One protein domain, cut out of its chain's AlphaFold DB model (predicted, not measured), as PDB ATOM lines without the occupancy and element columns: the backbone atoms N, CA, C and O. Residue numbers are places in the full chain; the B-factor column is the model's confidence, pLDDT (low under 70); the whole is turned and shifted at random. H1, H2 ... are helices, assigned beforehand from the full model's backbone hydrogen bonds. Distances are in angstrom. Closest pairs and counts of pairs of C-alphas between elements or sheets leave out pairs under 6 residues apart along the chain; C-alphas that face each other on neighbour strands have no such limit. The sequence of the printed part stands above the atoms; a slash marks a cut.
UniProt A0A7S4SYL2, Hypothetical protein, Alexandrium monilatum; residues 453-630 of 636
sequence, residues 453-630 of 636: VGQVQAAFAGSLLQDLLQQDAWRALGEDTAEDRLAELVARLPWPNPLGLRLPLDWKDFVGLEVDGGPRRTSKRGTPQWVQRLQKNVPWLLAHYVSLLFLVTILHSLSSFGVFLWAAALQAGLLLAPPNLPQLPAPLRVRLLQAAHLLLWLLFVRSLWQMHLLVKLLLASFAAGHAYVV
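This is residues 453 to 630 of the 636 residues of the protein "Hypothetical protein" of Alexandrium monilatum (UniProt A0A7S4SYL2). A long helical hairpin of H8 and H9 makes one end of an elongated, all-helix model; H7 meets H9 crosswise near its last residues, and H10 folds back from there to H6. H1 starts beside H6, H2 and H3 lead on past H9 toward its first residues, and H4 packs on residues 586 to 590 of H9 and folds back toward H2, while residues 522 to 527 stick out as a loop at the far end. The printed part has 178 residues with ten named helices, H1 to H10 in chain order, and no named strand. It is only just loose, close to compact, with a radius of gyration of the C-alphas of 19.1 A and spans of 68 by 35 by 29 A.

H9, residues 586 to 610, runs 35.5 A from C-alpha 586 at (23.262, 4.362, 104.216) to C-alpha 610 at (43.217, -11.153, 79.223). Near it are H8, residues 563 to 576, 19.8 A; H7, residues 542 to 558, 24.4 A; and H4, residues 479 to 492, 19.9 A. H10, residues 613 to 629, spans 24.0 A and ends at (38.092, -37.094, 91.384); H6, residues 529 to 540, spans 16.8 A. The shorter helices are H1, residues 453 to 460, H2, 464 to 468, H3, 471 to 474, and H5, 507 to 511.

H9 is the hub, touching four helices. H8 and H9 are a hairpin at a shallow tilt of 30 degrees, opposite ways, with closest C-alphas, Gln 571 and Ala 596, 5.6 A apart. H4 touches residues 586 to 590 of H9, closest at Ala 482 and Pro 587, C-alphas 5.0 A apart, at a shallow tilt of 34 degrees, only just short of steep. H2 touches H9, the closest C-alphas, Leu 468 and Gln 594, 7.0 A apart; H3 is close to H9 but not clearly touching, with C-alphas 474 and 591 at 7.2 A. H7 touches H9 about perpendicular at 87 degrees, C-alphas of Phe 550 and Phe 604 being closest at 6.9 A. H6 touches H10, closest at the C-alphas of Asn 537 and Ala 627, 5.5 A, and H1 touches H6, closest at those of Gln 455 and Pro 539, 6.1 A. H5 touches no helix. O i to N i+4 pairs are within hydrogen-bond range throughout H1, H2, H4, H5, H7, H8, H9 and H10, and 6 of 8 in H6; H3 is too short for one.

The C-alphas farthest apart, Lys 524 and Pro 582, are 69.1 A apart. The printed part has no cut. The links H4 to H5 and H5 to H6 are long. Mean pLDDT of the printed part is 91.9, with residue 523 under 70.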
ATOM      1  N   VAL A 453      23.408 -23.700  79.107       82.81
ATOM      2  CA  VAL A 453      23.040 -22.301  79.396       82.81
ATOM      3  C   VAL A 453      22.072 -22.246  80.565       82.81
ATOM      4  O   VAL A 453      22.252 -21.417  81.450       82.81
ATOM      5  N   GLY A 454      21.101 -23.164  80.618       85.81
ATOM      6  CA  GLY A 454      20.189 -23.272  81.758       85.81
ATOM      7  C   GLY A 454      20.927 -23.598  83.058       85.81
ATOM      8  O   GLY A 454      20.612 -23.040  84.101       85.81
ATOM      9  N   GLN A 455      21.965 -24.435  82.989       81.56
ATOM     10  CA  GLN A 455      22.800 -24.777  84.144       81.56
ATOM     11  C   GLN A 455      23.664 -23.603  84.623       81.56
ATOM     12  O   GLN A 455      23.739 -23.345  85.821       81.56
ATOM     13  N   VAL A 456      24.285 -22.861  83.701       83.25
ATOM     14  CA  VAL A 456      25.020 -21.635  84.040       83.25
ATOM     15  C   VAL A 456      24.058 -20.610  84.632       83.25
ATOM     16  O   VAL A 456      24.320 -20.071  85.701       83.25
ATOM     17  N   GLN A 457      22.907 -20.392  83.998       87.50
ATOM     18  CA  GLN A 457      21.885 -19.487  84.512       87.50
ATOM     19  C   GLN A 457      21.414 -19.900  85.909       87.50
ATOM     20  O   GLN A 457      21.256 -19.028  86.752       87.50
ATOM     21  N   ALA A 458      21.253 -21.197  86.181       85.12
ATOM     22  CA  ALA A 458      20.910 -21.704  87.506       85.12
ATOM     23  C   ALA A 458      22.011 -21.436  88.546       85.12
ATOM     24  O   ALA A 458      21.694 -21.068  89.673       85.12
ATOM     25  N   ALA A 459      23.291 -21.545  88.178       81.88
ATOM     26  CA  ALA A 459      24.405 -21.226  89.077       81.88
ATOM     27  C   ALA A 459      24.487 -19.726  89.422       81.88
ATOM     28  O   ALA A 459      24.925 -19.357  90.510       81.88
ATOM     29  N   PHE A 460      24.048 -18.860  88.505       88.12
ATOM     30  CA  PHE A 460      23.943 -17.416  88.732       88.12
ATOM     31  C   PHE A 460      22.563 -16.979  89.242       88.12
ATOM     32  O   PHE A 460      22.393 -15.805  89.584       88.12
ATOM     33  N   ALA A 461      21.587 -17.888  89.317       89.38
ATOM     34  CA  ALA A 461      20.231 -17.571  89.736       89.38
ATOM     35  C   ALA A 461      20.218 -17.154  91.211       89.38
ATOM     36  O   ALA A 461      20.640 -17.904  92.093       89.38
ATOM     37  N   GLY A 462      19.735 -15.940  91.472       86.12
ATOM     38  CA  GLY A 462      19.747 -15.350  92.814       86.12
ATOM     39  C   GLY A 462      21.125 -14.857  93.270       86.12
ATOM     40  O   GLY A 462      21.299 -14.539  94.445       86.12
ATOM     41  N   SER A 463      22.107 -14.787  92.364       92.69
ATOM     42  CA  SER A 463      23.355 -14.068  92.632       92.69
ATOM     43  C   SER A 463      23.095 -12.567  92.739       92.69
ATOM     44  O   SER A 463      22.210 -12.025  92.071       92.69
ATOM     45  N   LEU A 464      23.915 -11.870  93.530       93.50
ATOM     46  CA  LEU A 464      23.802 -10.416  93.642       93.50
ATOM     47  C   LEU A 464      23.975  -9.723  92.280       93.50
ATOM     48  O   LEU A 464      23.290  -8.744  91.999       93.50
ATOM     49  N   LEU A 465      24.838 -10.256  91.409       93.69
ATOM     50  CA  LEU A 465      25.040  -9.726  90.060       93.69
ATOM     51  C   LEU A 465      23.731  -9.665  89.262       93.69
ATOM     52  O   LEU A 465      23.478  -8.664  88.597       93.69
ATOM     53  N   GLN A 466      22.891 -10.702  89.342       93.06
ATOM     54  CA  GLN A 466      21.607 -10.724  88.642       93.06
ATOM     55  C   GLN A 466      20.672  -9.616  89.143       93.06
ATOM     56  O   GLN A 466      20.015  -8.966  88.331       93.06
ATOM     57  N   ASP A 467      20.655  -9.370  90.455       93.62
ATOM     58  CA  ASP A 467      19.857  -8.299  91.055       93.62
ATOM     59  C   ASP A 467      20.367  -6.920  90.618       93.62
ATOM     60  O   ASP A 467      19.571  -6.051  90.274       93.62
ATOM     61  N   LEU A 468      21.690  -6.715  90.553       94.00
ATOM     62  CA  LEU A 468      22.287  -5.438  90.128       94.00
ATOM     63  C   LEU A 468      22.046  -5.095  88.656       94.00
ATOM     64  O   LEU A 468      22.121  -3.925  88.283       94.00
ATOM     65  N   LEU A 469      21.777  -6.089  87.811       92.94
ATOM     66  CA  LEU A 469      21.426  -5.853  86.410       92.94
ATOM     67  C   LEU A 469      19.977  -5.369  86.241       92.94
ATOM     68  O   LEU A 469      19.616  -4.905  85.159       92.94
ATOM     69  N   GLN A 470      19.151  -5.445  87.287       94.00
ATOM     70  CA  GLN A 470      17.790  -4.922  87.265       94.00
ATOM     71  C   GLN A 470      17.788  -3.411  87.520       94.00
ATOM     72  O   GLN A 470      18.540  -2.892  88.344       94.00
ATOM     73  N   GLN A 471      16.895  -2.689  86.839       92.19
ATOM     74  CA  GLN A 471      16.760  -1.235  86.993       92.19
ATOM     75  C   GLN A 471      16.406  -0.830  88.436       92.19
ATOM     76  O   GLN A 471      16.781   0.249  88.895       92.19
ATOM     77  N   ASP A 472      15.720  -1.711  89.162       94.12
ATOM     78  CA  ASP A 472      15.250  -1.460  90.522       94.12
ATOM     79  C   ASP A 472      16.390  -1.385  91.539       94.12
ATOM     80  O   ASP A 472      16.290  -0.625  92.501       94.12
ATOM     81  N   ALA A 473      17.517  -2.058  91.277       93.25
ATOM     82  CA  ALA A 473      18.688  -2.014  92.148       93.25
ATOM     83  C   ALA A 473      19.317  -0.616  92.266       93.25
ATOM     84  O   ALA A 473      20.040  -0.373  93.228       93.25
ATOM     85  N   TRP A 474      19.034   0.293  91.326       95.62
ATOM     86  CA  TRP A 474      19.646   1.626  91.241       95.62
ATOM     87  C   TRP A 474      18.684   2.773  91.573       95.62
ATOM     88  O   TRP A 474      19.054   3.948  91.467       95.62
ATOM     89  N   ARG A 475      17.442   2.465  91.972       95.06
ATOM     90  CA  ARG A 475      16.473   3.488  92.386       95.06
ATOM     91  C   ARG A 475      16.941   4.196  93.663       95.06
ATOM     92  O   ARG A 475      17.768   3.699  94.423       95.06
ATOM     93  N   ALA A 476      16.455   5.417  93.879       94.19
ATOM     94  CA  ALA A 476      16.676   6.108  95.145       94.19
ATOM     95  C   ALA A 476      15.905   5.398  96.261       94.19
ATOM     96  O   ALA A 476      14.690   5.253  96.163       94.19
ATOM     97  N   LEU A 477      16.635   4.943  97.278       94.88
ATOM     98  CA  LEU A 477      16.094   4.324  98.485       94.88
ATOM     99  C   LEU A 477      15.967   5.395  99.576       94.88
ATOM    100  O   LEU A 477      16.828   6.275  99.668       94.88
ATOM    101  N   GLY A 478      14.904   5.318 100.378       96.06
ATOM    102  CA  GLY A 478      14.808   6.064 101.637       96.06
ATOM    103  C   GLY A 478      15.780   5.495 102.675       96.06
ATOM    104  O   GLY A 478      16.298   4.396 102.475       96.06
ATOM    105  N   GLU A 479      16.034   6.223 103.763       93.81
ATOM    106  CA  GLU A 479      17.041   5.835 104.766       93.81
ATOM    107  C   GLU A 479      16.757   4.455 105.374       93.81
ATOM    108  O   GLU A 479      17.598   3.571 105.219       93.81
ATOM    109  N   ASP A 480      15.550   4.220 105.897       93.62
ATOM    110  CA  ASP A 480      15.158   2.924 106.478       93.62
ATOM    111  C   ASP A 480      15.340   1.765 105.477       93.62
ATOM    112  O   ASP A 480      16.015   0.773 105.740       93.62
ATOM    113  N   THR A 481      14.833   1.928 104.248       96.00
ATOM    114  CA  THR A 481      14.978   0.905 103.196       96.00
ATOM    115  C   THR A 481      16.426   0.691 102.741       96.00
ATOM    116  O   THR A 481      16.769  -0.382 102.240       96.00
ATOM    117  N   ALA A 482      17.285   1.705 102.866       95.56
ATOM    118  CA  ALA A 482      18.697   1.578 102.542       95.56
ATOM    119  C   ALA A 482      19.457   0.798 103.617       95.56
ATOM    120  O   ALA A 482      20.377   0.061 103.269       95.56
ATOM    121  N   GLU A 483      19.081   0.920 104.890       95.44
ATOM    122  CA  GLU A 483      19.656   0.120 105.975       95.44
ATOM    123  C   GLU A 483      19.316  -1.364 105.816       95.44
ATOM    124  O   GLU A 483      20.226  -2.200 105.817       95.44
ATOM    125  N   ASP A 484      18.048  -1.684 105.544       96.19
ATOM    126  CA  ASP A 484      17.608  -3.055 105.255       96.19
ATOM    127  C   ASP A 484      18.368  -3.642 104.058       96.19
ATOM    128  O   ASP A 484      18.900  -4.759 104.105       96.19
ATOM    129  N   ARG A 485      18.493  -2.859 102.977       95.69
ATOM    130  CA  ARG A 485      19.231  -3.284 101.783       95.69
ATOM    131  C   ARG A 485      20.723  -3.448 102.060       95.69
ATOM    132  O   ARG A 485      21.345  -4.345 101.496       95.69
ATOM    133  N   LEU A 486      21.318  -2.606 102.904       95.56
ATOM    134  CA  LEU A 486      22.719  -2.735 103.299       95.56
ATOM    135  C   LEU A 486      22.945  -4.022 104.095       95.56
ATOM    136  O   LEU A 486      23.894  -4.747 103.797       95.56
ATOM    137  N   ALA A 487      22.068  -4.333 105.052       95.31
ATOM    138  CA  ALA A 487      22.126  -5.574 105.819       95.31
ATOM    139  C   ALA A 487      22.015  -6.804 104.902       95.31
ATOM    140  O   ALA A 487      22.806  -7.743 105.022       95.31
ATOM    141  N   GLU A 488      21.111  -6.765 103.919       95.00
ATOM    142  CA  GLU A 488      20.983  -7.813 102.906       95.00
ATOM    143  C   GLU A 488      22.264  -7.969 102.065       95.00
ATOM    144  O   GLU A 488      22.735  -9.087 101.846       95.00
ATOM    145  N   LEU A 489      22.864  -6.861 101.613       94.62
ATOM    146  CA  LEU A 489      24.114  -6.886 100.848       94.62
ATOM    147  C   LEU A 489      25.273  -7.467 101.665       94.62
ATOM    148  O   LEU A 489      26.037  -8.269 101.134       94.62
ATOM    149  N   VAL A 490      25.387  -7.104 102.944       94.62
ATOM    150  CA  VAL A 490      26.415  -7.636 103.855       94.62
ATOM    151  C   VAL A 490      26.226  -9.139 104.070       94.62
ATOM    152  O   VAL A 490      27.199  -9.889 104.016       94.62
ATOM    153  N   ALA A 491      24.983  -9.596 104.241       93.69
ATOM    154  CA  ALA A 491      24.677 -11.018 104.378       93.69
ATOM    155  C   ALA A 491      25.004 -11.816 103.102       93.69
ATOM    156  O   ALA A 491      25.479 -12.949 103.184       93.69
ATOM    157  N   ARG A 492      24.777 -11.230 101.918       93.00
ATOM    158  CA  ARG A 492      25.053 -11.872 100.619       93.00
ATOM    159  C   ARG A 492      26.511 -11.791 100.172       93.00
ATOM    160  O   ARG A 492      26.922 -12.615  99.356       93.00
ATOM    161  N   LEU A 493      27.287 -10.838 100.684       93.44
ATOM    162  CA  LEU A 493      28.707 -10.642 100.370       93.44
ATOM    163  C   LEU A 493      29.610 -10.944 101.575       93.44
ATOM    164  O   LEU A 493      30.390 -10.080 101.990       93.44
ATOM    165  N   PRO A 494      29.556 -12.158 102.153       89.62
ATOM    166  CA  PRO A 494      30.484 -12.504 103.209       89.62
ATOM    167  C   PRO A 494      31.899 -12.618 102.622       89.62
ATOM    168  O   PRO A 494      32.085 -12.942 101.448       89.62
ATOM    169  N   TRP A 495      32.923 -12.401 103.450       82.44
ATOM    170  CA  TRP A 495      34.329 -12.455 103.022       82.44
ATOM    171  C   TRP A 495      34.731 -13.728 102.237       82.44
ATOM    172  O   TRP A 495      35.455 -13.601 101.250       82.44
ATOM    173  N   PRO A 496      34.242 -14.942 102.575       84.06
ATOM    174  CA  PRO A 496      34.526 -16.159 101.804       84.06
ATOM    175  C   PRO A 496      33.851 -16.212 100.423       84.06
ATOM    176  O   PRO A 496      34.134 -17.113  99.634       84.06
ATOM    177  N   ASN A 497      32.927 -15.298 100.134       89.19
ATOM    178  CA  ASN A 497      32.186 -15.217  98.882       89.19
ATOM    179  C   ASN A 497      32.079 -13.753  98.413       89.19
ATOM    180  O   ASN A 497      30.994 -13.167  98.377       89.19
ATOM    181  N   PRO A 498      33.212 -13.153  98.016       87.81
ATOM    182  CA  PRO A 498      33.271 -11.743  97.634       87.81
ATOM    183  C   PRO A 498      32.477 -11.428  96.354       87.81
ATOM    184  O   PRO A 498      32.223 -10.261  96.057       87.81
ATOM    185  N   LEU A 499      32.084 -12.459  95.598       91.75
ATOM    186  CA  LEU A 499      31.308 -12.355  94.367       91.75
ATOM    187  C   LEU A 499      29.788 -12.456  94.571       91.75
ATOM    188  O   LEU A 499      29.045 -12.238  93.615       91.75
ATOM    189  N   GLY A 500      29.311 -12.767  95.781       87.38
ATOM    190  CA  GLY A 500      27.875 -12.856  96.065       87.38
ATOM    191  C   GLY A 500      27.167 -13.969  95.290       87.38
ATOM    192  O   GLY A 500      26.003 -13.825  94.907       87.38
ATOM    193  N   LEU A 501      27.886 -15.060  95.007       90.00
ATOM    194  CA  LEU A 501      27.343 -16.247  94.350       90.00
ATOM    195  C   LEU A 501      26.596 -17.114  95.361       90.00
ATOM    196  O   LEU A 501      27.035 -17.265  96.495       90.00
ATOM    197  N   ARG A 502      25.493 -17.749  94.976       87.56
ATOM    198  CA  ARG A 502      24.845 -18.709  95.870       87.56
ATOM    199  C   ARG A 502      25.682 -19.986  95.906       87.56
ATOM    200  O   ARG A 502      25.644 -20.778  94.968       87.56
ATOM    201  N   LEU A 503      26.466 -20.164  96.966       87.38
ATOM    202  CA  LEU A 503      27.264 -21.373  97.146       87.38
ATOM    203  C   LEU A 503      26.322 -22.533  97.512       87.38
ATOM    204  O   LEU A 503      25.573 -22.413  98.480       87.38
ATOM    205  N   PRO A 504      26.319 -23.646  96.757       84.75
ATOM    206  CA  PRO A 504      25.469 -24.799  97.065       84.75
ATOM    207  C   PRO A 504      25.958 -25.610  98.269       84.75
ATOM    208  O   PRO A 504      25.226 -26.457  98.766       84.75
ATOM    209  N   LEU A 505      27.196 -25.366  98.698       88.56
ATOM    210  CA  LEU A 505      27.846 -25.976  99.846       88.56
ATOM    211  C   LEU A 505      28.611 -24.911 100.609       88.56
ATOM    212  O   LEU A 505      29.216 -24.021  99.997       88.56
ATOM    213  N   ASP A 506      28.690 -25.077 101.921       91.06
ATOM    214  CA  ASP A 506      29.646 -24.323 102.707       91.06
ATOM    215  C   ASP A 506      31.074 -24.713 102.320       91.06
ATOM    216  O   ASP A 506      31.361 -25.825 101.873       91.06
ATOM    217  N   TRP A 507      32.016 -23.788 102.508       89.75
ATOM    218  CA  TRP A 507      33.427 -24.047 102.210       89.75
ATOM    219  C   TRP A 507      33.992 -25.239 102.989       89.75
ATOM    220  O   TRP A 507      34.867 -25.934 102.478       89.75
ATOM    221  N   LYS A 508      33.484 -25.493 104.202       92.19
ATOM    222  CA  LYS A 508      33.881 -26.647 105.020       92.19
ATOM    223  C   LYS A 508      33.497 -27.960 104.343       92.19
ATOM    224  O   LYS A 508      34.339 -28.844 104.221       92.19
ATOM    225  N   ASP A 509      32.270 -28.036 103.836       91.81
ATOM    226  CA  ASP A 509      31.762 -29.223 103.151       91.81
ATOM    227  C   ASP A 509      32.431 -29.395 101.790       91.81
ATOM    228  O   ASP A 509      32.794 -30.507 101.422       91.81
ATOM    229  N   PHE A 510      32.672 -28.294 101.069       90.94
ATOM    230  CA  PHE A 510      33.388 -28.309  99.794       90.94
ATOM    231  C   PHE A 510      34.811 -28.867  99.934       90.94
ATOM    232  O   PHE A 510      35.227 -29.705  99.139       90.94
ATOM    233  N   VAL A 511      35.558 -28.426 100.952       89.44
ATOM    234  CA  VAL A 511      36.913 -28.936 101.227       89.44
ATOM    235  C   VAL A 511      36.873 -30.373 101.759       89.44
ATOM    236  O   VAL A 511      37.810 -31.132 101.533       89.44
ATOM    237  N   GLY A 512      35.786 -30.757 102.434       90.69
ATOM    238  CA  GLY A 512      35.553 -32.106 102.948       90.69
ATOM    239  C   GLY A 512      35.057 -33.122 101.913       90.69
ATOM    240  O   GLY A 512      34.795 -34.263 102.287       90.69
ATOM    241  N   LEU A 513      34.912 -32.744 100.638       91.56
ATOM    242  CA  LEU A 513      34.449 -33.657  99.592       91.56
ATOM    243  C   LEU A 513      35.421 -34.833  99.418       91.56
ATOM    244  O   LEU A 513      36.611 -34.652  99.154       91.56
ATOM    245  N   GLU A 514      34.900 -36.055  99.539       90.75
ATOM    246  CA  GLU A 514      35.700 -37.272  99.409       90.75
ATOM    247  C   GLU A 514      36.293 -37.400  97.999       90.75
ATOM    248  O   GLU A 514      35.595 -37.292  96.987       90.75
ATOM    249  N   VAL A 515      37.596 -37.674  97.929       91.38
ATOM    250  CA  VAL A 515      38.322 -37.915  96.678       91.38
ATOM    251  C   VAL A 515      38.357 -39.420  96.423       91.38
ATOM    252  O   VAL A 515      39.117 -40.143  97.062       91.38
ATOM    253  N   ASP A 516      37.549 -39.913  95.485       89.06
ATOM    254  CA  ASP A 516      37.427 -41.351  95.198       89.06
ATOM    255  C   ASP A 516      38.299 -41.833  94.022       89.06
ATOM    256  O   ASP A 516      38.278 -43.012  93.660       89.06
ATOM    257  N   GLY A 517      39.081 -40.929  93.420       87.06
ATOM    258  CA  GLY A 517      39.997 -41.231  92.315       87.06
ATOM    259  C   GLY A 517      39.317 -41.408  90.950       87.06
ATOM    260  O   GLY A 517      39.995 -41.712  89.963       87.06
ATOM    261  N   GLY A 518      38.005 -41.174  90.864       86.62
ATOM    262  CA  GLY A 518      37.234 -41.245  89.628       86.62
ATOM    263  C   GLY A 518      36.454 -42.554  89.440       86.62
ATOM    264  O   GLY A 518      36.690 -43.557  90.117       86.62
ATOM    265  N   PRO A 519      35.502 -42.581  88.489       84.12
ATOM    266  CA  PRO A 519      34.676 -43.756  88.246       84.12
ATOM    267  C   PRO A 519      35.514 -44.939  87.749       84.12
ATOM    268  O   PRO A 519      36.351 -44.810  86.850       84.12
ATOM    269  N   ARG A 520      35.248 -46.131  88.298       84.38
ATOM    270  CA  ARG A 520      35.845 -47.379  87.802       84.38
ATOM    271  C   ARG A 520      35.448 -47.575  86.338       84.38
ATOM    272  O   ARG A 520      34.317 -47.294  85.955       84.38
ATOM    273  N   ARG A 521      36.363 -48.088  85.507       79.94
ATOM    274  CA  ARG A 521      36.077 -48.435  84.103       79.94
ATOM    275  C   ARG A 521      34.993 -49.520  84.035       79.94
ATOM    276  O   ARG A 521      35.300 -50.707  84.028       79.94
ATOM    277  N   THR A 522      33.730 -49.122  83.974       71.19
ATOM    278  CA  THR A 522      32.612 -50.019  83.675       71.19
ATOM    279  C   THR A 522      32.431 -50.134  82.158       71.19
ATOM    280  O   THR A 522      32.741 -49.190  81.442       71.19
ATOM    281  N   SER A 523      31.970 -51.301  81.688       65.81
ATOM    282  CA  SER A 523      31.412 -51.639  80.357       65.81
ATOM    283  C   SER A 523      31.559 -50.632  79.187       65.81
ATOM    284  O   SER A 523      31.147 -49.481  79.259       65.81
ATOM    285  N   LYS A 524      32.017 -51.121  78.021       77.62
ATOM    286  CA  LYS A 524      32.257 -50.351  76.775       77.62
ATOM    287  C   LYS A 524      31.011 -49.741  76.096       77.62
ATOM    288  O   LYS A 524      31.169 -49.107  75.055       77.62
ATOM    289  N   ARG A 525      29.789 -49.956  76.598       78.31
ATOM    290  CA  ARG A 525      28.552 -49.461  75.960       78.31
ATOM    291  C   ARG A 525      27.914 -48.346  76.794       78.31
ATOM    292  O   ARG A 525      27.546 -48.587  77.937       78.31
ATOM    293  N   GLY A 526      27.749 -47.166  76.191       87.44
ATOM    294  CA  GLY A 526      27.101 -45.989  76.785       87.44
ATOM    295  C   GLY A 526      28.028 -44.778  76.924       87.44
ATOM    296  O   GLY A 526      29.229 -44.866  76.658       87.44
ATOM    297  N   THR A 527      27.464 -43.637  77.334       85.38
ATOM    298  CA  THR A 527      28.244 -42.451  77.721       85.38
ATOM    299  C   THR A 527      29.181 -42.845  78.859       85.38
ATOM    300  O   THR A 527      28.718 -43.410  79.853       85.38
ATOM    301  N   PRO A 528      30.493 -42.594  78.747       86.88
ATOM    302  CA  PRO A 528      31.421 -43.040  79.771       86.88
ATOM    303  C   PRO A 528      31.108 -42.348  81.107       86.88
ATOM    304  O   PRO A 528      30.840 -41.146  81.139       86.88
ATOM    305  N   GLN A 529      31.152 -43.096  82.215       87.44
ATOM    306  CA  GLN A 529      30.745 -42.603  83.543       87.44
ATOM    307  C   GLN A 529      31.477 -41.324  83.974       87.44
ATOM    308  O   GLN A 529      30.908 -40.483  84.664       87.44
ATOM    309  N   TRP A 530      32.723 -41.137  83.529       87.31
ATOM    310  CA  TRP A 530      33.473 -39.914  83.810       87.31
ATOM    311  C   TRP A 530      32.843 -38.669  83.179       87.31
ATOM    312  O   TRP A 530      32.845 -37.613  83.806       87.31
ATOM    313  N   VAL A 531      32.248 -38.786  81.986       90.44
ATOM    314  CA  VAL A 531      31.530 -37.675  81.342       90.44
ATOM    315  C   VAL A 531      30.274 -37.345  82.130       90.44
ATOM    316  O   VAL A 531      30.032 -36.174  82.400       90.44
ATOM    317  N   GLN A 532      29.508 -38.357  82.546       89.12
ATOM    318  CA  GLN A 532      28.302 -38.145  83.357       89.12
ATOM    319  C   GLN A 532      28.635 -37.449  84.682       89.12
ATOM    320  O   GLN A 532      27.943 -36.516  85.083       89.12
ATOM    321  N   ARG A 533      29.739 -37.844  85.328       88.81
ATOM    322  CA  ARG A 533      30.215 -37.190  86.549       88.81
ATOM    323  C   ARG A 533      30.604 -35.738  86.301       88.81
ATOM    324  O   ARG A 533      30.157 -34.878  87.047       88.81
ATOM    325  N   LEU A 534      31.390 -35.445  85.264       91.81
ATOM    326  CA  LEU A 534      31.745 -34.060  84.933       91.81
ATOM    327  C   LEU A 534      30.502 -33.216  84.636       91.81
ATOM    328  O   LEU A 534      30.387 -32.104  85.143       91.81
ATOM    329  N   GLN A 535      29.552 -33.757  83.872       90.25
ATOM    330  CA  GLN A 535      28.292 -33.083  83.550       90.25
ATOM    331  C   GLN A 535      27.435 -32.791  84.789       90.25
ATOM    332  O   GLN A 535      26.720 -31.794  84.787       90.25
ATOM    333  N   LYS A 536      27.509 -33.619  85.840       90.44
ATOM    334  CA  LYS A 536      26.795 -33.402  87.109       90.44
ATOM    335  C   LYS A 536      27.559 -32.467  88.054       90.44
ATOM    336  O   LYS A 536      26.993 -31.506  88.566       90.44
ATOM    337  N   ASN A 537      28.848 -32.730  88.263       93.00
ATOM    338  CA  ASN A 537      29.663 -32.064  89.278       93.00
ATOM    339  C   ASN A 537      30.105 -30.658  88.859       93.00
ATOM    340  O   ASN A 537      30.162 -29.778  89.711       93.00
ATOM    341  N   VAL A 538      30.428 -30.421  87.578       92.81
ATOM    342  CA  VAL A 538      30.925 -29.104  87.135       92.81
ATOM    343  C   VAL A 538      29.877 -28.005  87.321       92.81
ATOM    344  O   VAL A 538      30.227 -26.996  87.926       92.81
ATOM    345  N   PRO A 539      28.616 -28.157  86.872       90.62
ATOM    346  CA  PRO A 539      27.604 -27.122  87.080       90.62
ATOM    347  C   PRO A 539      27.281 -26.892  88.550       90.62
ATOM    348  O   PRO A 539      27.088 -25.757  88.970       90.62
ATOM    349  N   TRP A 540      27.250 -27.974  89.330       90.31
ATOM    350  CA  TRP A 540      26.971 -27.907  90.754       90.31
ATOM    351  C   TRP A 540      28.088 -27.172  91.507       90.31
ATOM    352  O   TRP A 540      27.809 -26.235  92.237       90.31
ATOM    353  N   LEU A 541      29.360 -27.484  91.252       92.62
ATOM    354  CA  LEU A 541      30.503 -26.811  91.889       92.62
ATOM    355  C   LEU A 541      30.924 -25.505  91.197       92.62
ATOM    356  O   LEU A 541      31.938 -24.908  91.564       92.62
ATOM    357  N   LEU A 542      30.168 -25.042  90.194       93.31
ATOM    358  CA  LEU A 542      30.557 -23.904  89.362       93.31
ATOM    359  C   LEU A 542      30.766 -22.634  90.193       93.31
ATOM    360  O   LEU A 542      31.741 -21.920  89.972       93.31
ATOM    361  N   ALA A 543      29.893 -22.376  91.170       91.81
ATOM    362  CA  ALA A 543      29.998 -21.205  92.034       91.81
ATOM    363  C   ALA A 543      31.307 -21.202  92.849       91.81
ATOM    364  O   ALA A 543      32.003 -20.188  92.889       91.81
ATOM    365  N   HIS A 544      31.699 -22.346  93.424       93.06
ATOM    366  CA  HIS A 544      32.979 -22.491  94.130       93.06
ATOM    367  C   HIS A 544      34.166 -22.302  93.193       93.06
ATOM    368  O   HIS A 544      35.101 -21.581  93.537       93.06
ATOM    369  N   TYR A 545      34.125 -22.886  91.993       94.94
ATOM    370  CA  TYR A 545      35.196 -22.710  91.012       94.94
ATOM    371  C   TYR A 545      35.352 -21.249  90.593       94.94
ATOM    372  O   TYR A 545      36.476 -20.758  90.540       94.94
ATOM    373  N   VAL A 546      34.255 -20.527  90.358       94.44
ATOM    374  CA  VAL A 546      34.307 -19.095  90.030       94.44
ATOM    375  C   VAL A 546      34.906 -18.286  91.188       94.44
ATOM    376  O   VAL A 546      35.763 -17.436  90.943       94.44
ATOM    377  N   SER A 547      34.552 -18.590  92.439       93.38
ATOM    378  CA  SER A 547      35.144 -17.948  93.623       93.38
ATOM    379  C   SER A 547      36.638 -18.258  93.801       93.38
ATOM    380  O   SER A 547      37.415 -17.361  94.128       93.38
ATOM    381  N   LEU A 548      37.079 -19.493  93.529       93.56
ATOM    382  CA  LEU A 548      38.505 -19.852  93.528       93.56
ATOM    383  C   LEU A 548      39.270 -19.114  92.425       93.56
ATOM    384  O   LEU A 548      40.341 -18.563  92.676       93.56
ATOM    385  N   LEU A 549      38.712 -19.059  91.212       94.75
ATOM    386  CA  LEU A 549      39.295 -18.314  90.094       94.75
ATOM    387  C   LEU A 549      39.426 -16.830  90.427       94.75
ATOM    388  O   LEU A 549      40.452 -16.217  90.134       94.75
ATOM    389  N   PHE A 550      38.411 -16.262  91.068       95.25
ATOM    390  CA  PHE A 550      38.431 -14.891  91.548       95.25
ATOM    391  C   PHE A 550      39.552 -14.654  92.564       95.25
ATOM    392  O   PHE A 550      40.339 -13.726  92.383       95.25
ATOM    393  N   LEU A 551      39.693 -15.529  93.564       93.94
ATOM    394  CA  LEU A 551      40.769 -15.449  94.553       93.94
ATOM    395  C   LEU A 551      42.155 -15.508  93.896       93.94
ATOM    396  O   LEU A 551      42.999 -14.658  94.168       93.94
ATOM    397  N   VAL A 552      42.380 -16.463  92.989       93.12
ATOM    398  CA  VAL A 552      43.647 -16.586  92.245       93.12
ATOM    399  C   VAL A 552      43.918 -15.333  91.410       93.12
ATOM    400  O   VAL A 552      45.047 -14.850  91.364       93.12
ATOM    401  N   THR A 553      42.883 -14.762  90.792       93.38
ATOM    402  CA  THR A 553      42.998 -13.526  90.007       93.38
ATOM    403  C   THR A 553      43.345 -12.328  90.898       93.38
ATOM    404  O   THR A 553      44.179 -11.506  90.518       93.38
ATOM    405  N   ILE A 554      42.771 -12.240  92.106       93.81
ATOM    406  CA  ILE A 554      43.142 -11.212  93.088       93.81
ATOM    407  C   ILE A 554      44.604 -11.383  93.494       93.81
ATOM    408  O   ILE A 554      45.355 -10.410  93.445       93.81
ATOM    409  N   LEU A 555      45.023 -12.603  93.843       93.12
ATOM    410  CA  LEU A 555      46.405 -12.894  94.232       93.12
ATOM    411  C   LEU A 555      47.389 -12.539  93.115       93.12
ATOM    412  O   LEU A 555      48.436 -11.951  93.371       93.12
ATOM    413  N   HIS A 556      47.028 -12.817  91.864       90.69
ATOM    414  CA  HIS A 556      47.808 -12.377  90.715       90.69
ATOM    415  C   HIS A 556      47.872 -10.843  90.620       90.69
ATOM    416  O   HIS A 556      48.949 -10.283  90.410       90.69
ATOM    417  N   SER A 557      46.751 -10.147  90.834       91.88
ATOM    418  CA  SER A 557      46.694  -8.679  90.797       91.88
ATOM    419  C   SER A 557      47.475  -7.987  91.923       91.88
ATOM    420  O   SER A 557      47.892  -6.845  91.733       91.88
ATOM    421  N   LEU A 558      47.744  -8.673  93.047       91.88
ATOM    422  CA  LEU A 558      48.621  -8.163  94.114       91.88
ATOM    423  C   LEU A 558      50.032  -7.874  93.594       91.88
ATOM    424  O   LEU A 558      50.620  -6.865  93.964       91.88
ATOM    425  N   SER A 559      50.553  -8.716  92.693       90.81
ATOM    426  CA  SER A 559      51.901  -8.544  92.127       90.81
ATOM    427  C   SER A 559      52.061  -7.272  91.289       90.81
ATOM    428  O   SER A 559      53.164  -6.748  91.169       90.81
ATOM    429  N   SER A 560      50.966  -6.768  90.716       86.50
ATOM    430  CA  SER A 560      50.969  -5.638  89.781       86.50
ATOM    431  C   SER A 560      50.304  -4.383  90.342       86.50
ATOM    432  O   SER A 560      50.228  -3.382  89.633       86.50
ATOM    433  N   PHE A 561      49.803  -4.428  91.586       86.12
ATOM    434  CA  PHE A 561      48.985  -3.364  92.185       86.12
ATOM    435  C   PHE A 561      47.870  -2.869  91.242       86.12
ATOM    436  O   PHE A 561      47.598  -1.674  91.121       86.12
ATOM    437  N   GLY A 562      47.230  -3.804  90.533       89.38
ATOM    438  CA  GLY A 562      46.253  -3.484  89.496       89.38
ATOM    439  C   GLY A 562      44.944  -2.893  90.037       89.38
ATOM    440  O   GLY A 562      44.568  -3.092  91.191       89.38
ATOM    441  N   VAL A 563      44.178  -2.230  89.164       92.81
ATOM    442  CA  VAL A 563      42.858  -1.636  89.485       92.81
ATOM    443  C   VAL A 563      41.878  -2.658  90.089       92.81
ATOM    444  O   VAL A 563      41.030  -2.300  90.901       92.81
ATOM    445  N   PHE A 564      42.013  -3.940  89.737       94.56
ATOM    446  CA  PHE A 564      41.195  -5.022  90.291       94.56
ATOM    447  C   PHE A 564      41.351  -5.177  91.808       94.56
ATOM    448  O   PHE A 564      40.354  -5.322  92.514       94.56
ATOM    449  N   LEU A 565      42.583  -5.062  92.314       95.38
ATOM    450  CA  LEU A 565      42.866  -5.096  93.744       95.38
ATOM    451  C   LEU A 565      42.196  -3.924  94.465       95.38
ATOM    452  O   LEU A 565      41.580  -4.111  95.508       95.38
ATOM    453  N   TRP A 566      42.277  -2.726  93.885       96.12
ATOM    454  CA  TRP A 566      41.661  -1.528  94.454       96.12
ATOM    455  C   TRP A 566      40.136  -1.615  94.495       96.12
ATOM    456  O   TRP A 566      39.537  -1.214  95.488       96.12
ATOM    457  N   ALA A 567      39.502  -2.188  93.470       96.38
ATOM    458  CA  ALA A 567      38.062  -2.444  93.487       96.38
ATOM    459  C   ALA A 567      37.673  -3.438  94.597       96.38
ATOM    460  O   ALA A 567      36.697  -3.209  95.313       96.38
ATOM    461  N   ALA A 568      38.462  -4.502  94.790       95.88
ATOM    462  CA  ALA A 568      38.244  -5.467  95.867       95.88
ATOM    463  C   ALA A 568      38.441  -4.834  97.256       95.88
ATOM    464  O   ALA A 568      37.617  -5.031  98.147       95.88
ATOM    465  N   ALA A 569      39.491  -4.024  97.426       96.06
ATOM    466  CA  ALA A 569      39.763  -3.292  98.659       96.06
ATOM    467  C   ALA A 569      38.666  -2.265  98.970       96.06
ATOM    468  O   ALA A 569      38.249  -2.150 100.120       96.06
ATOM    469  N   LEU A 570      38.145  -1.566  97.955       96.94
ATOM    470  CA  LEU A 570      37.018  -0.647  98.103       96.94
ATOM    471  C   LEU A 570      35.755  -1.385  98.556       96.94
ATOM    472  O   LEU A 570      35.113  -0.950  99.509       96.94
ATOM    473  N   GLN A 571      35.416  -2.516  97.924       96.50
ATOM    474  CA  GLN A 571      34.282  -3.341  98.350       96.50
ATOM    475  C   GLN A 571      34.459  -3.808  99.803       96.50
ATOM    476  O   GLN A 571      33.537  -3.679 100.604       96.50
ATOM    477  N   ALA A 572      35.649  -4.297 100.167       95.94
ATOM    478  CA  ALA A 572      35.951  -4.732 101.528       95.94
ATOM    479  C   ALA A 572      35.846  -3.582 102.542       95.94
ATOM    480  O   ALA A 572      35.219  -3.742 103.586       95.94
ATOM    481  N   GLY A 573      36.386  -2.405 102.218       96.25
ATOM    482  CA  GLY A 573      36.280  -1.211 103.054       96.25
ATOM    483  C   GLY A 573      34.831  -0.768 103.255       96.25
ATOM    484  O   GLY A 573      34.430  -0.467 104.375       96.25
ATOM    485  N   LEU A 574      34.013  -0.807 102.199       96.06
ATOM    486  CA  LEU A 574      32.582  -0.497 102.273       96.06
ATOM    487  C   LEU A 574      31.775  -1.546 103.045       96.06
ATOM    488  O   LEU A 574      30.733  -1.198 103.594       96.06
ATOM    489  N   LEU A 575      32.217  -2.802 103.108       95.19
ATOM    490  CA  LEU A 575      31.587  -3.845 103.926       95.19
ATOM    491  C   LEU A 575      31.985  -3.723 105.403       95.19
ATOM    492  O   LEU A 575      31.125  -3.801 106.273       95.19
ATOM    493  N   LEU A 576      33.268  -3.477 105.680       95.00
ATOM    494  CA  LEU A 576      33.828  -3.405 107.036       95.00
ATOM    495  C   LEU A 576      33.612  -2.052 107.726       95.00
ATOM    496  O   LEU A 576      33.785  -1.948 108.939       95.00
ATOM    497  N   ALA A 577      33.244  -1.013 106.976       94.94
ATOM    498  CA  ALA A 577      32.919   0.295 107.524       94.94
ATOM    499  C   ALA A 577      31.830   0.184 108.620       94.94
ATOM    500  O   ALA A 577      30.804  -0.470 108.405       94.94
ATOM    501  N   PRO A 578      31.985   0.820 109.792       93.69
ATOM    502  CA  PRO A 578      30.921   0.833 110.790       93.69
ATOM    503  C   PRO A 578      29.666   1.526 110.226       93.69
ATOM    504  O   PRO A 578      29.793   2.448 109.415       93.69
ATOM    505  N   PRO A 579      28.449   1.088 110.600       88.31
ATOM    506  CA  PRO A 579      27.201   1.644 110.065       88.31
ATOM    507  C   PRO A 579      27.039   3.143 110.368       88.31
ATOM    508  O   PRO A 579      26.500   3.873 109.546       88.31
ATOM    509  N   ASN A 580      27.609   3.625 111.476       88.19
ATOM    510  CA  ASN A 580      27.421   4.988 111.986       88.19
ATOM    511  C   ASN A 580      28.453   6.009 111.464       88.19
ATOM    512  O   ASN A 580      28.793   6.955 112.174       88.19
ATOM    513  N   LEU A 581      29.018   5.818 110.267       93.06
ATOM    514  CA  LEU A 581      29.960   6.787 109.696       93.06
ATOM    515  C   LEU A 581      29.204   8.034 109.204       93.06
ATOM    516  O   LEU A 581      28.510   7.951 108.191       93.06
ATOM    517  N   PRO A 582      29.382   9.216 109.832       89.25
ATOM    518  CA  PRO A 582      28.592  10.408 109.503       89.25
ATOM    519  C   PRO A 582      28.839  10.918 108.076       89.25
ATOM    520  O   PRO A 582      28.012  11.624 107.511       89.25
ATOM    521  N   GLN A 583      29.976  10.559 107.476       94.12
ATOM    522  CA  GLN A 583      30.345  10.962 106.118       94.12
ATOM    523  C   GLN A 583      29.704  10.089 105.029       94.12
ATOM    524  O   GLN A 583      29.770  10.447 103.853       94.12
ATOM    525  N   LEU A 584      29.113   8.941 105.385       95.19
ATOM    526  CA  LEU A 584      28.645   7.949 104.421       95.19
ATOM    527  C   LEU A 584      27.227   7.463 104.762       95.19
ATOM    528  O   LEU A 584      27.077   6.369 105.308       95.19
ATOM    529  N   PRO A 585      26.180   8.246 104.434       95.00
ATOM    530  CA  PRO A 585      24.800   7.856 104.715       95.00
ATOM    531  C   PRO A 585      24.454   6.523 104.036       95.00
ATOM    532  O   PRO A 585      24.952   6.227 102.941       95.00
ATOM    533  N   ALA A 586      23.584   5.722 104.662       95.62
ATOM    534  CA  ALA A 586      23.262   4.362 104.216       95.62
ATOM    535  C   ALA A 586      22.870   4.268 102.722       95.62
ATOM    536  O   ALA A 586      23.448   3.427 102.023       95.62
ATOM    537  N   PRO A 587      22.025   5.161 102.155       96.50
ATOM    538  CA  PRO A 587      21.692   5.124 100.727       96.50
ATOM    539  C   PRO A 587      22.907   5.295  99.806       96.50
ATOM    540  O   PRO A 587      23.003   4.652  98.756       96.50
ATOM    541  N   LEU A 588      23.858   6.154 100.189       96.38
ATOM    542  CA  LEU A 588      25.088   6.362  99.426       96.38
ATOM    543  C   LEU A 588      26.007   5.146  99.543       96.38
ATOM    544  O   LEU A 588      26.545   4.689  98.535       96.38
ATOM    545  N   ARG A 589      26.147   4.590 100.750       96.31
ATOM    546  CA  ARG A 589      26.947   3.387 100.999       96.31
ATOM    547  C   ARG A 589      26.450   2.194 100.185       96.31
ATOM    548  O   ARG A 589      27.267   1.528  99.557       96.31
ATOM    549  N   VAL A 590      25.135   1.965 100.140       96.88
ATOM    550  CA  VAL A 590      24.511   0.915  99.317       96.88
ATOM    551  C   VAL A 590      24.885   1.095  97.849       96.88
ATOM    552  O   VAL A 590      25.430   0.175  97.244       96.88
ATOM    553  N   ARG A 591      24.692   2.294  97.285       96.88
ATOM    554  CA  ARG A 591      25.025   2.574  95.878       96.88
ATOM    555  C   ARG A 591      26.504   2.376  95.568       96.88
ATOM    556  O   ARG A 591      26.840   1.815  94.528       96.88
ATOM    557  N   LEU A 592      27.385   2.827  96.458       97.06
ATOM    558  CA  LEU A 592      28.826   2.643  96.301       97.06
ATOM    559  C   LEU A 592      29.209   1.167  96.369       97.06
ATOM    560  O   LEU A 592      30.026   0.727  95.567       97.06
ATOM    561  N   LEU A 593      28.598   0.395  97.270       97.06
ATOM    562  CA  LEU A 593      28.848  -1.039  97.387       97.06
ATOM    563  C   LEU A 593      28.369  -1.789  96.137       97.06
ATOM    564  O   LEU A 593      29.108  -2.608  95.596       97.06
ATOM    565  N   GLN A 594      27.184  -1.457  95.619       97.12
ATOM    566  CA  GLN A 594      26.659  -2.002  94.362       97.12
ATOM    567  C   GLN A 594      27.548  -1.640  93.162       97.12
ATOM    568  O   GLN A 594      27.865  -2.501  92.341       97.12
ATOM    569  N   ALA A 595      27.993  -0.383  93.070       97.38
ATOM    570  CA  ALA A 595      28.889   0.080  92.013       97.38
ATOM    571  C   ALA A 595      30.264  -0.594  92.088       97.38
ATOM    572  O   ALA A 595      30.771  -1.059  91.067       97.38
ATOM    573  N   ALA A 596      30.844  -0.698  93.289       97.19
ATOM    574  CA  ALA A 596      32.099  -1.402  93.522       97.19
ATOM    575  C   ALA A 596      31.978  -2.883  93.143       97.19
ATOM    576  O   ALA A 596      32.860  -3.406  92.467       97.19
ATOM    577  N   HIS A 597      30.863  -3.533  93.489       97.00
ATOM    578  CA  HIS A 597      30.607  -4.927  93.143       97.00
ATOM    579  C   HIS A 597      30.468  -5.153  91.632       97.00
ATOM    580  O   HIS A 597      31.071  -6.071  91.073       97.00
ATOM    581  N   LEU A 598      29.722  -4.290  90.935       97.00
ATOM    582  CA  LEU A 598      29.602  -4.354  89.477       97.00
ATOM    583  C   LEU A 598      30.966  -4.131  88.800       97.00
ATOM    584  O   LEU A 598      31.338  -4.865  87.885       97.00
ATOM    585  N   LEU A 599      31.734  -3.145  89.274       97.12
ATOM    586  CA  LEU A 599      33.086  -2.871  88.786       97.12
ATOM    587  C   LEU A 599      34.015  -4.070  89.007       97.12
ATOM    588  O   LEU A 599      34.774  -4.434  88.110       97.12
ATOM    589  N   LEU A 600      33.924  -4.711  90.171       96.62
ATOM    590  CA  LEU A 600      34.683  -5.905  90.511       96.62
ATOM    591  C   LEU A 600      34.389  -7.049  89.531       96.62
ATOM    592  O   LEU A 600      35.324  -7.648  89.002       96.62
ATOM    593  N   TRP A 601      33.117  -7.297  89.208       97.25
ATOM    594  CA  TRP A 601      32.720  -8.278  88.191       97.25
ATOM    595  C   TRP A 601      33.253  -7.940  86.796       97.25
ATOM    596  O   TRP A 601      33.798  -8.810  86.118       97.25
ATOM    597  N   LEU A 602      33.143  -6.679  86.369       96.81
ATOM    598  CA  LEU A 602      33.653  -6.235  85.068       96.81
ATOM    599  C   LEU A 602      35.170  -6.441  84.953       96.81
ATOM    600  O   LEU A 602      35.656  -6.960  83.945       96.81
ATOM    601  N   LEU A 603      35.918  -6.066  85.991       96.44
ATOM    602  CA  LEU A 603      37.369  -6.241  86.043       96.44
ATOM    603  C   LEU A 603      37.764  -7.716  86.137       96.44
ATOM    604  O   LEU A 603      38.726  -8.118  85.482       96.44
ATOM    605  N   PHE A 604      37.005  -8.530  86.872       96.56
ATOM    606  CA  PHE A 604      37.208  -9.974  86.938       96.56
ATOM    607  C   PHE A 604      37.035 -10.622  85.559       96.56
ATOM    608  O   PHE A 604      37.955 -11.281  85.079       96.56
ATOM    609  N   VAL A 605      35.920 -10.367  84.866       96.19
ATOM    610  CA  VAL A 605      35.664 -10.898  83.513       96.19
ATOM    611  C   VAL A 605      36.725 -10.423  82.521       96.19
ATOM    612  O   VAL A 605      37.238 -11.219  81.733       96.19
ATOM    613  N   ARG A 606      37.114  -9.142  82.579       95.69
ATOM    614  CA  ARG A 606      38.212  -8.607  81.764       95.69
ATOM    615  C   ARG A 606      39.527  -9.334  82.049       95.69
ATOM    616  O   ARG A 606      40.235  -9.677  81.108       95.69
ATOM    617  N   SER A 607      39.855  -9.574  83.316       95.00
ATOM    618  CA  SER A 607      41.080 -10.279  83.698       95.00
ATOM    619  C   SER A 607      41.063 -11.728  83.208       95.00
ATOM    620  O   SER A 607      42.019 -12.162  82.564       95.00
ATOM    621  N   LEU A 608      39.936 -12.435  83.372       94.38
ATOM    622  CA  LEU A 608      39.734 -13.761  82.786       94.38
ATOM    623  C   LEU A 608      39.948 -13.736  81.271       94.38
ATOM    624  O   LEU A 608      40.596 -14.626  80.732       94.38
ATOM    625  N   TRP A 609      39.450 -12.715  80.569       95.06
ATOM    626  CA  TRP A 609      39.638 -12.574  79.126       95.06
ATOM    627  C   TRP A 609      41.103 -12.344  78.739       95.06
ATOM    628  O   TRP A 609      41.585 -12.958  77.786       95.06
ATOM    629  N   GLN A 610      41.819 -11.504  79.486       93.25
ATOM    630  CA  GLN A 610      43.217 -11.153  79.223       93.25
ATOM    631  C   GLN A 610      44.214 -12.246  79.619       93.25
ATOM    632  O   GLN A 610      45.336 -12.243  79.116       93.25
ATOM    633  N   MET A 611      43.823 -13.206  80.463       93.62
ATOM    634  CA  MET A 611      44.688 -14.332  80.808       93.62
ATOM    635  C   MET A 611      45.124 -15.125  79.568       93.62
ATOM    636  O   MET A 611      44.325 -15.423  78.668       93.62
ATOM    637  N   HIS A 612      46.400 -15.516  79.554       93.56
ATOM    638  CA  HIS A 612      46.964 -16.374  78.517       93.56
ATOM    639  C   HIS A 612      46.171 -17.680  78.391       93.56
ATOM    640  O   HIS A 612      45.745 -18.271  79.386       93.56
ATOM    641  N   LEU A 613      46.014 -18.163  77.154       91.62
ATOM    642  CA  LEU A 613      45.259 -19.383  76.858       91.62
ATOM    643  C   LEU A 613      45.756 -20.592  77.665       91.62
ATOM    644  O   LEU A 613      44.941 -21.360  78.163       91.62
ATOM    645  N   LEU A 614      47.072 -20.727  77.856       91.25
ATOM    646  CA  LEU A 614      47.658 -21.816  78.647       91.25
ATOM    647  C   LEU A 614      47.183 -21.805  80.105       91.25
ATOM    648  O   LEU A 614      46.837 -22.854  80.639       91.25
ATOM    649  N   VAL A 615      47.100 -20.626  80.725       90.81
ATOM    650  CA  VAL A 615      46.605 -20.480  82.102       90.81
ATOM    651  C   VAL A 615      45.123 -20.843  82.170       90.81
ATOM    652  O   VAL A 615      44.711 -21.573  83.066       90.81
ATOM    653  N   LYS A 616      44.322 -20.418  81.186       91.62
ATOM    654  CA  LYS A 616      42.901 -20.796  81.094       91.62
ATOM    655  C   LYS A 616      42.717 -22.309  80.980       91.62
ATOM    656  O   LYS A 616      41.887 -22.870  81.687       91.62
ATOM    657  N   LEU A 617      43.493 -22.964  80.114       93.38
ATOM    658  CA  LEU A 617      43.450 -24.418  79.938       93.38
ATOM    659  C   LEU A 617      43.874 -25.155  81.211       93.38
ATOM    660  O   LEU A 617      43.250 -26.151  81.562       93.38
ATOM    661  N   LEU A 618      44.881 -24.641  81.919       93.19
ATOM    662  CA  LEU A 618      45.324 -25.181  83.201       93.19
ATOM    663  C   LEU A 618      44.231 -25.051  84.277       93.19
ATOM    664  O   LEU A 618      43.929 -26.006  84.979       93.19
ATOM    665  N   LEU A 619      43.587 -23.892  84.388       92.56
ATOM    666  CA  LEU A 619      42.496 -23.680  85.342       92.56
ATOM    667  C   LEU A 619      41.278 -24.562  85.024       92.56
ATOM    668  O   LEU A 619      40.693 -25.164  85.924       92.56
ATOM    669  N   ALA A 620      40.934 -24.692  83.740       92.81
ATOM    670  CA  ALA A 620      39.879 -25.593  83.291       92.81
ATOM    671  C   ALA A 620      40.221 -27.065  83.574       92.81
ATOM    672  O   ALA A 620      39.340 -27.822  83.979       92.81
ATOM    673  N   SER A 621      41.486 -27.474  83.411       94.25
ATOM    674  CA  SER A 621      41.921 -28.837  83.722       94.25
ATOM    675  C   SER A 621      41.936 -29.113  85.225       94.25
ATOM    676  O   SER A 621      41.556 -30.211  85.617       94.25
ATOM    677  N   PHE A 622      42.267 -28.132  86.073       95.25
ATOM    678  CA  PHE A 622      42.118 -28.250  87.526       95.25
ATOM    679  C   PHE A 622      40.653 -28.399  87.941       95.25
ATOM    680  O   PHE A 622      40.333 -29.314  88.698       95.25
ATOM    681  N   ALA A 623      39.752 -27.562  87.416       94.31
ATOM    682  CA  ALA A 623      38.322 -27.657  87.719       94.31
ATOM    683  C   ALA A 623      37.721 -28.989  87.233       94.31
ATOM    684  O   ALA A 623      36.991 -29.650  87.971       94.31
ATOM    685  N   ALA A 624      38.070 -29.424  86.017       94.12
ATOM    686  CA  ALA A 624      37.647 -30.715  85.482       94.12
ATOM    687  C   ALA A 624      38.266 -31.888  86.258       94.12
ATOM    688  O   ALA A 624      37.576 -32.857  86.558       94.12
ATOM    689  N   GLY A 625      39.544 -31.798  86.628       94.69
ATOM    690  CA  GLY A 625      40.244 -32.800  87.428       94.69
ATOM    691  C   GLY A 625      39.611 -32.959  88.806       94.69
ATOM    692  O   GLY A 625      39.275 -34.075  89.189       94.69
ATOM    693  N   HIS A 626      39.355 -31.852  89.506       94.81
ATOM    694  CA  HIS A 626      38.647 -31.845  90.785       94.81
ATOM    695  C   HIS A 626      37.240 -32.442  90.649       94.81
ATOM    696  O   HIS A 626      36.900 -33.394  91.345       94.81
ATOM    697  N   ALA A 627      36.447 -31.972  89.679       93.38
ATOM    698  CA  ALA A 627      35.108 -32.503  89.420       93.38
ATOM    699  C   ALA A 627      35.107 -34.001  89.063       93.38
ATOM    700  O   ALA A 627      34.122 -34.692  89.327       93.38
ATOM    701  N   TYR A 628      36.188 -34.501  88.460       93.56
ATOM    702  CA  TYR A 628      36.372 -35.911  88.134       93.56
ATOM    703  C   TYR A 628      36.691 -36.760  89.372       93.56
ATOM    704  O   TYR A 628      36.090 -37.827  89.534       93.56
ATOM    705  N   VAL A 629      37.617 -36.312  90.227       93.06
ATOM    706  CA  VAL A 629      38.092 -37.094  91.384       93.06
ATOM    707  C   VAL A 629      37.184 -37.000  92.606       93.06
ATOM    708  O   VAL A 629      37.243 -37.882  93.456       93.06
ATOM    709  N   VAL A 630      36.360 -35.958  92.706       92.00
ATOM    710  CA  VAL A 630      35.377 -35.830  93.781       92.00
ATOM    711  C   VAL A 630      34.279 -36.872  93.599       92.00
ATOM    712  O   VAL A 630      33.657 -36.966  92.530       92.00
TER     713      VAL A 630